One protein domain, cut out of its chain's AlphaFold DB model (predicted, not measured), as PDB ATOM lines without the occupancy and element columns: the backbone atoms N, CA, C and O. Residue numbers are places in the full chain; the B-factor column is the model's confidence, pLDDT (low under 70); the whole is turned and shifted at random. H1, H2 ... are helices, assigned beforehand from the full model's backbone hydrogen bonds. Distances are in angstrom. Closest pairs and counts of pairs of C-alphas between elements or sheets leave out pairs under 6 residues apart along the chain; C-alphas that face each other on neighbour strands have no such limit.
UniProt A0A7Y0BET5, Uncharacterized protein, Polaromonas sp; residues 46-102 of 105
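AT A GLANCE: This is residues 46 to 102 of the 105 residues of an uncharacterized protein of Polaromonas sp (UniProt A0A7Y0BET5). A long helical hairpin, H1 and H2 side by side, has a third helix, H3, set at a steep angle beyond the open end, and a tail, residues 94 to 102, that folds back from H3. The loop end of the hairpin, residues 60 to 67, sticks out. The printed part has 57 residues with three named helices, H1, H2, H3 in chain order, and is all helix; it is loose, with a radius of gyration of the C-alphas of 14.0 A, a rod spanning 41 by 16 by 13 A.

IN THESE COORDINATES: H1, residues 46 to 59, begins at C-alpha 46 (241.850, 184.832, 81.467) and is 20.3 A long. H2, residues 66 to 80, is 21.0 A. H3, residues 83 to 93, is 15.3 A and ends at C-alpha 93 (256.527, 194.201, 91.095).

HOW THE PARTS SIT: H1 and H2 touch as a hairpin, opposite ways at a shallow tilt of 5 degrees; their closest C-alphas, Ala 48 and Gln 79, are 7.0 A apart. H1, with residues 47 to 48 alone, only just touches H3, only at their ends, with 3 pairs of C-alphas within 8 A, Gln 47 and Glu 84 closest at 7.3 A. In H1, H2 and H3 every O i to N i+4 pair is within hydrogen-bond range.

THE WHOLE: The C-alphas farthest apart, Arg 63 and Lys 95, are 41.5 A apart. The printed part has no cut, and no printed residue is under 70 in pLDDT.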
ATOM      1  N   PRO A  46     242.844 185.707  82.090       94.12
ATOM      2  CA  PRO A  46     241.850 184.832  81.467       94.12
ATOM      3  C   PRO A  46     242.004 183.348  81.821       94.12
ATOM      4  O   PRO A  46     240.985 182.705  82.112       94.12
ATOM      5  N   GLN A  47     243.224 182.796  81.849       94.81
ATOM      6  CA  GLN A  47     243.419 181.386  82.213       94.81
ATOM      7  C   GLN A  47     243.146 181.158  83.698       94.81
ATOM      8  O   GLN A  47     242.499 180.171  84.050       94.81
ATOM      9  N   ALA A  48     243.525 182.095  84.569       95.00
ATOM     10  CA  ALA A  48     243.183 182.030  85.989       95.00
ATOM     11  C   ALA A  48     241.661 182.012  86.223       95.00
ATOM     12  O   ALA A  48     241.166 181.179  86.989       95.00
ATOM     13  N   ARG A  49     240.893 182.869  85.529       95.44
ATOM     14  CA  ARG A  49     239.416 182.875  85.613       95.44
ATOM     15  C   ARG A  49     238.820 181.545  85.152       95.44
ATOM     16  O   ARG A  49     237.908 181.023  85.797       95.44
ATOM     17  N   LYS A  50     239.332 180.988  84.051       95.94
ATOM     18  CA  LYS A  50     238.903 179.678  83.546       95.94
ATOM     19  C   LYS A  50     239.205 178.574  84.563       95.94
ATOM     20  O   LYS A  50     238.304 177.824  84.923       95.94
ATOM     21  N   ALA A  51     240.432 178.518  85.076       96.50
ATOM     22  CA  ALA A  51     240.858 177.521  86.053       96.50
ATOM     23  C   ALA A  51     240.029 177.574  87.346       96.50
ATOM     24  O   ALA A  51     239.691 176.530  87.903       96.50
ATOM     25  N   ALA A  52     239.645 178.773  87.800       95.88
ATOM     26  CA  ALA A  52     238.752 178.939  88.943       95.88
ATOM     27  C   ALA A  52     237.358 178.337  88.681       95.88
ATOM     28  O   ALA A  52     236.857 177.573  89.507       95.88
ATOM     29  N   LYS A  53     236.750 178.608  87.516       96.81
ATOM     30  CA  LYS A  53     235.453 178.017  87.128       96.81
ATOM     31  C   LYS A  53     235.526 176.497  86.968       96.81
ATOM     32  O   LYS A  53     234.627 175.782  87.421       96.81
ATOM     33  N   ASP A  54     236.610 175.999  86.379       96.94
ATOM     34  CA  ASP A  54     236.861 174.566  86.234       96.94
ATOM     35  C   ASP A  54     236.999 173.892  87.607       96.94
ATOM     36  O   ASP A  54     236.470 172.801  87.818       96.94
ATOM     37  N   LEU A  55     237.674 174.544  88.564       96.31
ATOM     38  CA  LEU A  55     237.801 174.043  89.930       96.31
ATOM     39  C   LEU A  55     236.447 173.988  90.640       96.31
ATOM     40  O   LEU A  55     236.128 172.945  91.204       96.31
ATOM     41  N   ILE A  56     235.644 175.058  90.573       95.50
ATOM     42  CA  ILE A  56     234.289 175.088  91.151       95.50
ATOM     43  C   ILE A  56     233.471 173.912  90.614       95.50
ATOM     44  O   ILE A  56     232.921 173.136  91.389       95.50
ATOM     45  N   THR A  57     233.465 173.722  89.294       96.00
ATOM     46  CA  THR A  57     232.753 172.610  88.646       96.00
ATOM     47  C   THR A  57     233.282 171.250  89.105       96.00
ATOM     48  O   THR A  57     232.510 170.321  89.333       96.00
ATOM     49  N   ALA A  58     234.600 171.124  89.271       94.00
ATOM     50  CA  ALA A  58     235.229 169.882  89.695       94.00
ATOM     51  C   ALA A  58     234.911 169.505  91.148       94.00
ATOM     52  O   ALA A  58     234.899 168.313  91.441       94.00
ATOM     53  N   VAL A  59     234.668 170.467  92.044       95.56
ATOM     54  CA  VAL A  59     234.414 170.203  93.475       95.56
ATOM     55  C   VAL A  59     232.939 170.289  93.865       95.56
ATOM     56  O   VAL A  59     232.564 169.761  94.910       95.56
ATOM     57  N   ASN A  60     232.094 170.921  93.045       95.81
ATOM     58  CA  ASN A  60     230.686 171.127  93.364       95.81
ATOM     59  C   ASN A  60     229.962 169.799  93.649       95.81
ATOM     60  O   ASN A  60     230.075 168.838  92.886       95.81
ATOM     61  N   GLY A  61     229.231 169.748  94.765       94.50
ATOM     62  CA  GLY A  61     228.491 168.561  95.207       94.50
ATOM     63  C   GLY A  61     229.356 167.364  95.623       94.50
ATOM     64  O   GLY A  61     228.810 166.301  95.920       94.50
ATOM     65  N   ARG A  62     230.689 167.495  95.654       94.56
ATOM     66  CA  ARG A  62     231.582 166.423  96.106       94.56
ATOM     67  C   ARG A  62     231.799 166.484  97.612       94.56
ATOM     68  O   ARG A  62     231.791 167.550  98.223       94.56
ATOM     69  N   ARG A  63     232.041 165.315  98.207       95.56
ATOM     70  CA  ARG A  63     232.440 165.211  99.611       95.56
ATOM     71  C   ARG A  63     233.818 165.845  99.805       95.56
ATOM     72  O   ARG A  63     234.707 165.665  98.978       95.56
ATOM     73  N   ILE A  64     233.987 166.548 100.920       95.62
ATOM     74  CA  ILE A  64     235.285 167.070 101.341       95.62
ATOM     75  C   ILE A  64     236.057 165.924 101.996       95.62
ATOM     76  O   ILE A  64     235.677 165.441 103.062       95.62
ATOM     77  N   ASP A  65     237.107 165.464 101.327       96.75
ATOM     78  CA  ASP A  65     238.037 164.450 101.815       96.75
ATOM     79  C   ASP A  65     239.472 164.752 101.362       96.75
ATOM     80  O   ASP A  65     239.712 165.662 100.561       96.75
ATOM     81  N   ASP A  66     240.437 163.994 101.884       97.50
ATOM     82  CA  ASP A  66     241.864 164.219 101.626       97.50
ATOM     83  C   ASP A  66     242.212 164.155 100.133       97.50
ATOM     84  O   ASP A  66     243.075 164.895  99.656       97.50
ATOM     85  N   VAL A  67     241.504 163.317  99.368       94.81
ATOM     86  CA  VAL A  67     241.685 163.202  97.917       94.81
ATOM     87  C   VAL A  67     241.236 164.490  97.226       94.81
ATOM     88  O   VAL A  67     241.975 165.039  96.403       94.81
ATOM     89  N   GLY A  68     240.057 165.012  97.576       95.12
ATOM     90  CA  GLY A  68     239.539 166.277  97.055       95.12
ATOM     91  C   GLY A  68     240.402 167.485  97.437       95.12
ATOM     92  O   GLY A  68     240.675 168.346  96.592       95.12
ATOM     93  N   ILE A  69     240.889 167.526  98.680       96.31
ATOM     94  CA  ILE A  69     241.781 168.580  99.182       96.31
ATOM     95  C   ILE A  69     243.113 168.549  98.430       96.31
ATOM     96  O   ILE A  69     243.531 169.567  97.870       96.31
ATOM     97  N   CYS A  70     243.755 167.380  98.344       96.81
ATOM     98  CA  CYS A  70     245.023 167.217  97.635       96.81
ATOM     99  C   CYS A  70     244.878 167.563  96.144       96.81
ATOM    100  O   CYS A  70     245.682 168.320  95.597       96.81
ATOM    101  N   GLY A  71     243.802 167.107  95.496       96.00
ATOM    102  CA  GLY A  71     243.504 167.447  94.104       96.00
ATOM    103  C   GLY A  71     243.304 168.950  93.877       96.00
ATOM    104  O   GLY A  71     243.783 169.496  92.880       96.00
ATOM    105  N   THR A  72     242.652 169.644  94.811       96.38
ATOM    106  CA  THR A  72     242.482 171.105  94.763       96.38
ATOM    107  C   THR A  72     243.819 171.828  94.921       96.38
ATOM    108  O   THR A  72     244.141 172.712  94.123       96.38
ATOM    109  N   ALA A  73     244.640 171.411  95.889       96.44
ATOM    110  CA  ALA A  73     245.970 171.972  96.111       96.44
ATOM    111  C   ALA A  73     246.874 171.803  94.879       96.44
ATOM    112  O   ALA A  73     247.521 172.758  94.449       96.44
ATOM    113  N   GLN A  74     246.864 170.623  94.252       97.06
ATOM    114  CA  GLN A  74     247.622 170.355  93.027       97.06
ATOM    115  C   GLN A  74     247.170 171.236  91.856       97.06
ATOM    116  O   GLN A  74     248.011 171.760  91.126       97.06
ATOM    117  N   ARG A  75     245.858 171.436  91.674       96.12
ATOM    118  CA  ARG A  75     245.320 172.344  90.644       96.12
ATOM    119  C   ARG A  75     245.784 173.782  90.873       96.12
ATOM    120  O   ARG A  75     246.269 174.414  89.938       96.12
ATOM    121  N   ALA A  76     245.710 174.267  92.112       93.81
ATOM    122  CA  ALA A  76     246.173 175.606  92.468       93.81
ATOM    123  C   ALA A  76     247.691 175.772  92.270       93.81
ATOM    124  O   ALA A  76     248.140 176.809  91.787       93.81
ATOM    125  N   ALA A  77     248.487 174.754  92.611       96.44
ATOM    126  CA  ALA A  77     249.933 174.762  92.397       96.44
ATOM    127  C   ALA A  77     250.291 174.823  90.904       96.44
ATOM    128  O   ALA A  77     251.105 175.650  90.507       96.44
ATOM    129  N   ARG A  78     249.631 174.009  90.067       96.25
ATOM    130  CA  ARG A  78     249.818 174.037  88.607       96.25
ATOM    131  C   ARG A  78     249.454 175.396  88.017       96.25
ATOM    132  O   ARG A  78     250.220 175.914  87.219       96.25
ATOM    133  N   GLN A  79     248.341 175.993  88.452       96.31
ATOM    134  CA  GLN A  79     247.939 177.320  87.979       96.31
ATOM    135  C   GLN A  79     248.997 178.387  88.296       96.31
ATOM    136  O   GLN A  79     249.307 179.207  87.438       96.31
ATOM    137  N   ARG A  80     249.590 178.360  89.498       94.12
ATOM    138  CA  ARG A  80     250.649 179.307  89.899       94.12
ATOM    139  C   ARG A  80     251.964 179.139  89.134       94.12
ATOM    140  O   ARG A  80     252.757 180.070  89.116       94.12
ATOM    141  N   ALA A  81     252.194 177.978  88.527       96.06
ATOM    142  CA  ALA A  81     253.387 177.704  87.734       96.06
ATOM    143  C   ALA A  81     253.252 178.119  86.255       96.06
ATOM    144  O   ALA A  81     254.183 177.902  85.491       96.06
ATOM    145  N   THR A  82     252.105 178.669  85.841       96.62
ATOM    146  CA  THR A  82     251.886 179.121  84.457       96.62
ATOM    147  C   THR A  82     252.575 180.453  84.166       96.62
ATOM    148  O   THR A  82     252.718 181.287  85.062       96.62
ATOM    149  N   ASP A  83     252.912 180.681  82.896       96.50
ATOM    150  CA  ASP A  83     253.489 181.946  82.424       96.50
ATOM    151  C   ASP A  83     252.565 183.135  82.732       96.50
ATOM    152  O   ASP A  83     253.032 184.173  83.185       96.50
ATOM    153  N   GLU A  84     251.244 182.966  82.583       95.69
ATOM    154  CA  GLU A  84     250.249 183.991  82.936       95.69
ATOM    155  C   GLU A  84     250.320 184.356  84.432       95.69
ATOM    156  O   GLU A  84     250.296 185.529  84.800       95.69
ATOM    157  N   ALA A  85     250.458 183.366  85.322       95.25
ATOM    158  CA  ALA A  85     250.590 183.631  86.752       95.25
ATOM    159  C   ALA A  85     251.918 184.323  87.095       95.25
ATOM    160  O   ALA A  85     251.935 185.237  87.921       95.25
ATOM    161  N   GLN A  86     253.018 183.908  86.461       96.06
ATOM    162  CA  GLN A  86     254.327 184.535  86.644       96.06
ATOM    163  C   GLN A  86     254.322 185.983  86.149       96.06
ATOM    164  O   GLN A  86     254.731 186.877  86.889       96.06
ATOM    165  N   ASP A  87     253.794 186.228  84.949       95.38
ATOM    166  CA  ASP A  87     253.654 187.566  84.380       95.38
ATOM    167  C   ASP A  87     252.825 188.476  85.287       95.38
ATOM    168  O   ASP A  87     253.221 189.609  85.543       95.38
ATOM    169  N   GLY A  88     251.732 187.967  85.860       94.50
ATOM    170  CA  GLY A  88     250.926 188.713  86.823       94.50
ATOM    171  C   GLY A  88     251.690 189.150  88.066       94.50
ATOM    172  O   GLY A  88     251.560 190.292  88.506       94.50
ATOM    173  N   ILE A  89     252.506 188.254  88.622       94.94
ATOM    174  CA  ILE A  89     253.342 188.557  89.788       94.94
ATOM    175  C   ILE A  89     254.393 189.612  89.420       94.94
ATOM    176  O   ILE A  89     254.539 190.604  90.138       94.94
ATOM    177  N   PHE A  90     255.089 189.440  88.292       95.50
ATOM    178  CA  PHE A  90     256.098 190.399  87.839       95.50
ATOM    179  C   PHE A  90     255.492 191.752  87.470       95.50
ATOM    180  O   PHE A  90     256.061 192.774  87.835       95.50
ATOM    181  N   ALA A  91     254.313 191.792  86.851       94.94
ATOM    182  CA  ALA A  91     253.632 193.030  86.487       94.94
ATOM    183  C   ALA A  91     253.365 193.932  87.703       94.94
ATOM    184  O   ALA A  91     253.576 195.144  87.630       94.94
ATOM    185  N   VAL A  92     252.978 193.343  88.843       93.69
ATOM    186  CA  VAL A  92     252.800 194.074  90.109       93.69
ATOM    187  C   VAL A  92     254.132 194.628  90.620       93.69
ATOM    188  O   VAL A  92     254.205 195.799  90.993       93.69
ATOM    189  N   VAL A  93     255.187 193.808  90.620       96.44
ATOM    190  CA  VAL A  93     256.527 194.201  91.095       96.44
ATOM    191  C   VAL A  93     257.126 195.307  90.221       96.44
ATOM    192  O   VAL A  93     257.664 196.288  90.731       96.44
ATOM    193  N   GLU A  94     256.986 195.178  88.907       96.69
ATOM    194  CA  GLU A  94     257.530 196.085  87.895       96.69
ATOM    195  C   GLU A  94     256.627 197.302  87.634       96.69
ATOM    196  O   GLU A  94     256.988 198.180  86.852       96.69
ATOM    197  N   LYS A  95     255.460 197.383  88.293       94.25
ATOM    198  CA  LYS A  95     254.447 198.441  88.106       94.25
ATOM    199  C   LYS A  95     254.032 198.631  86.644       94.25
ATOM    200  O   LYS A  95     253.735 199.747  86.210       94.25
ATOM    201  N   ARG A  96     254.001 197.544  85.881       94.69
ATOM    202  CA  ARG A  96     253.524 197.535  84.497       94.69
ATOM    203  C   ARG A  96     252.173 196.848  84.409       94.69
ATOM    204  O   ARG A  96     251.725 196.180  85.337       94.69
ATOM    205  N   ARG A  97     251.529 196.983  83.253       92.75
ATOM    206  CA  ARG A  97     250.365 196.156  82.946       92.75
ATOM    207  C   ARG A  97     250.826 194.731  82.606       92.75
ATOM    208  O   ARG A  97     251.848 194.576  81.929       92.75
ATOM    209  N   PRO A  98     250.104 193.704  83.071       93.19
ATOM    210  CA  PRO A  98     250.328 192.341  82.619       93.19
ATOM    211  C   PRO A  98     249.982 192.197  81.131       93.19
ATOM    212  O   PRO A  98     249.174 192.958  80.592       93.19
ATOM    213  N   ALA A  99     250.583 191.209  80.475       92.31
ATOM    214  CA  ALA A  99     250.509 191.010  79.032       92.31
ATOM    215  C   ALA A  99     249.071 190.810  78.533       92.31
ATOM    216  O   ALA A  99     248.698 191.368  77.503       92.31
ATOM    217  N   TRP A 100     248.223 190.117  79.300       91.75
ATOM    218  CA  TRP A 100     246.826 189.865  78.912       91.75
ATOM    219  C   TRP A 100     245.955 191.130  78.826       91.75
ATOM    220  O   TRP A 100     244.856 191.067  78.284       91.75
ATOM    221  N   LEU A 101     246.422 192.274  79.341       90.00
ATOM    222  CA  LEU A 101     245.754 193.575  79.186       90.00
ATOM    223  C   LEU A 101     246.331 194.425  78.049       90.00
ATOM    224  O   LEU A 101     245.783 195.484  77.755       90.00
ATOM    225  N   LEU A 102     247.438 194.001  77.435       77.00
ATOM    226  CA  LEU A 102     248.049 194.684  76.292       77.00
ATOM    227  C   LEU A 102     247.473 194.196  74.954       77.00
ATOM    228  O   LEU A 102     247.533 194.925  73.972       77.00
TER     229      LEU A 102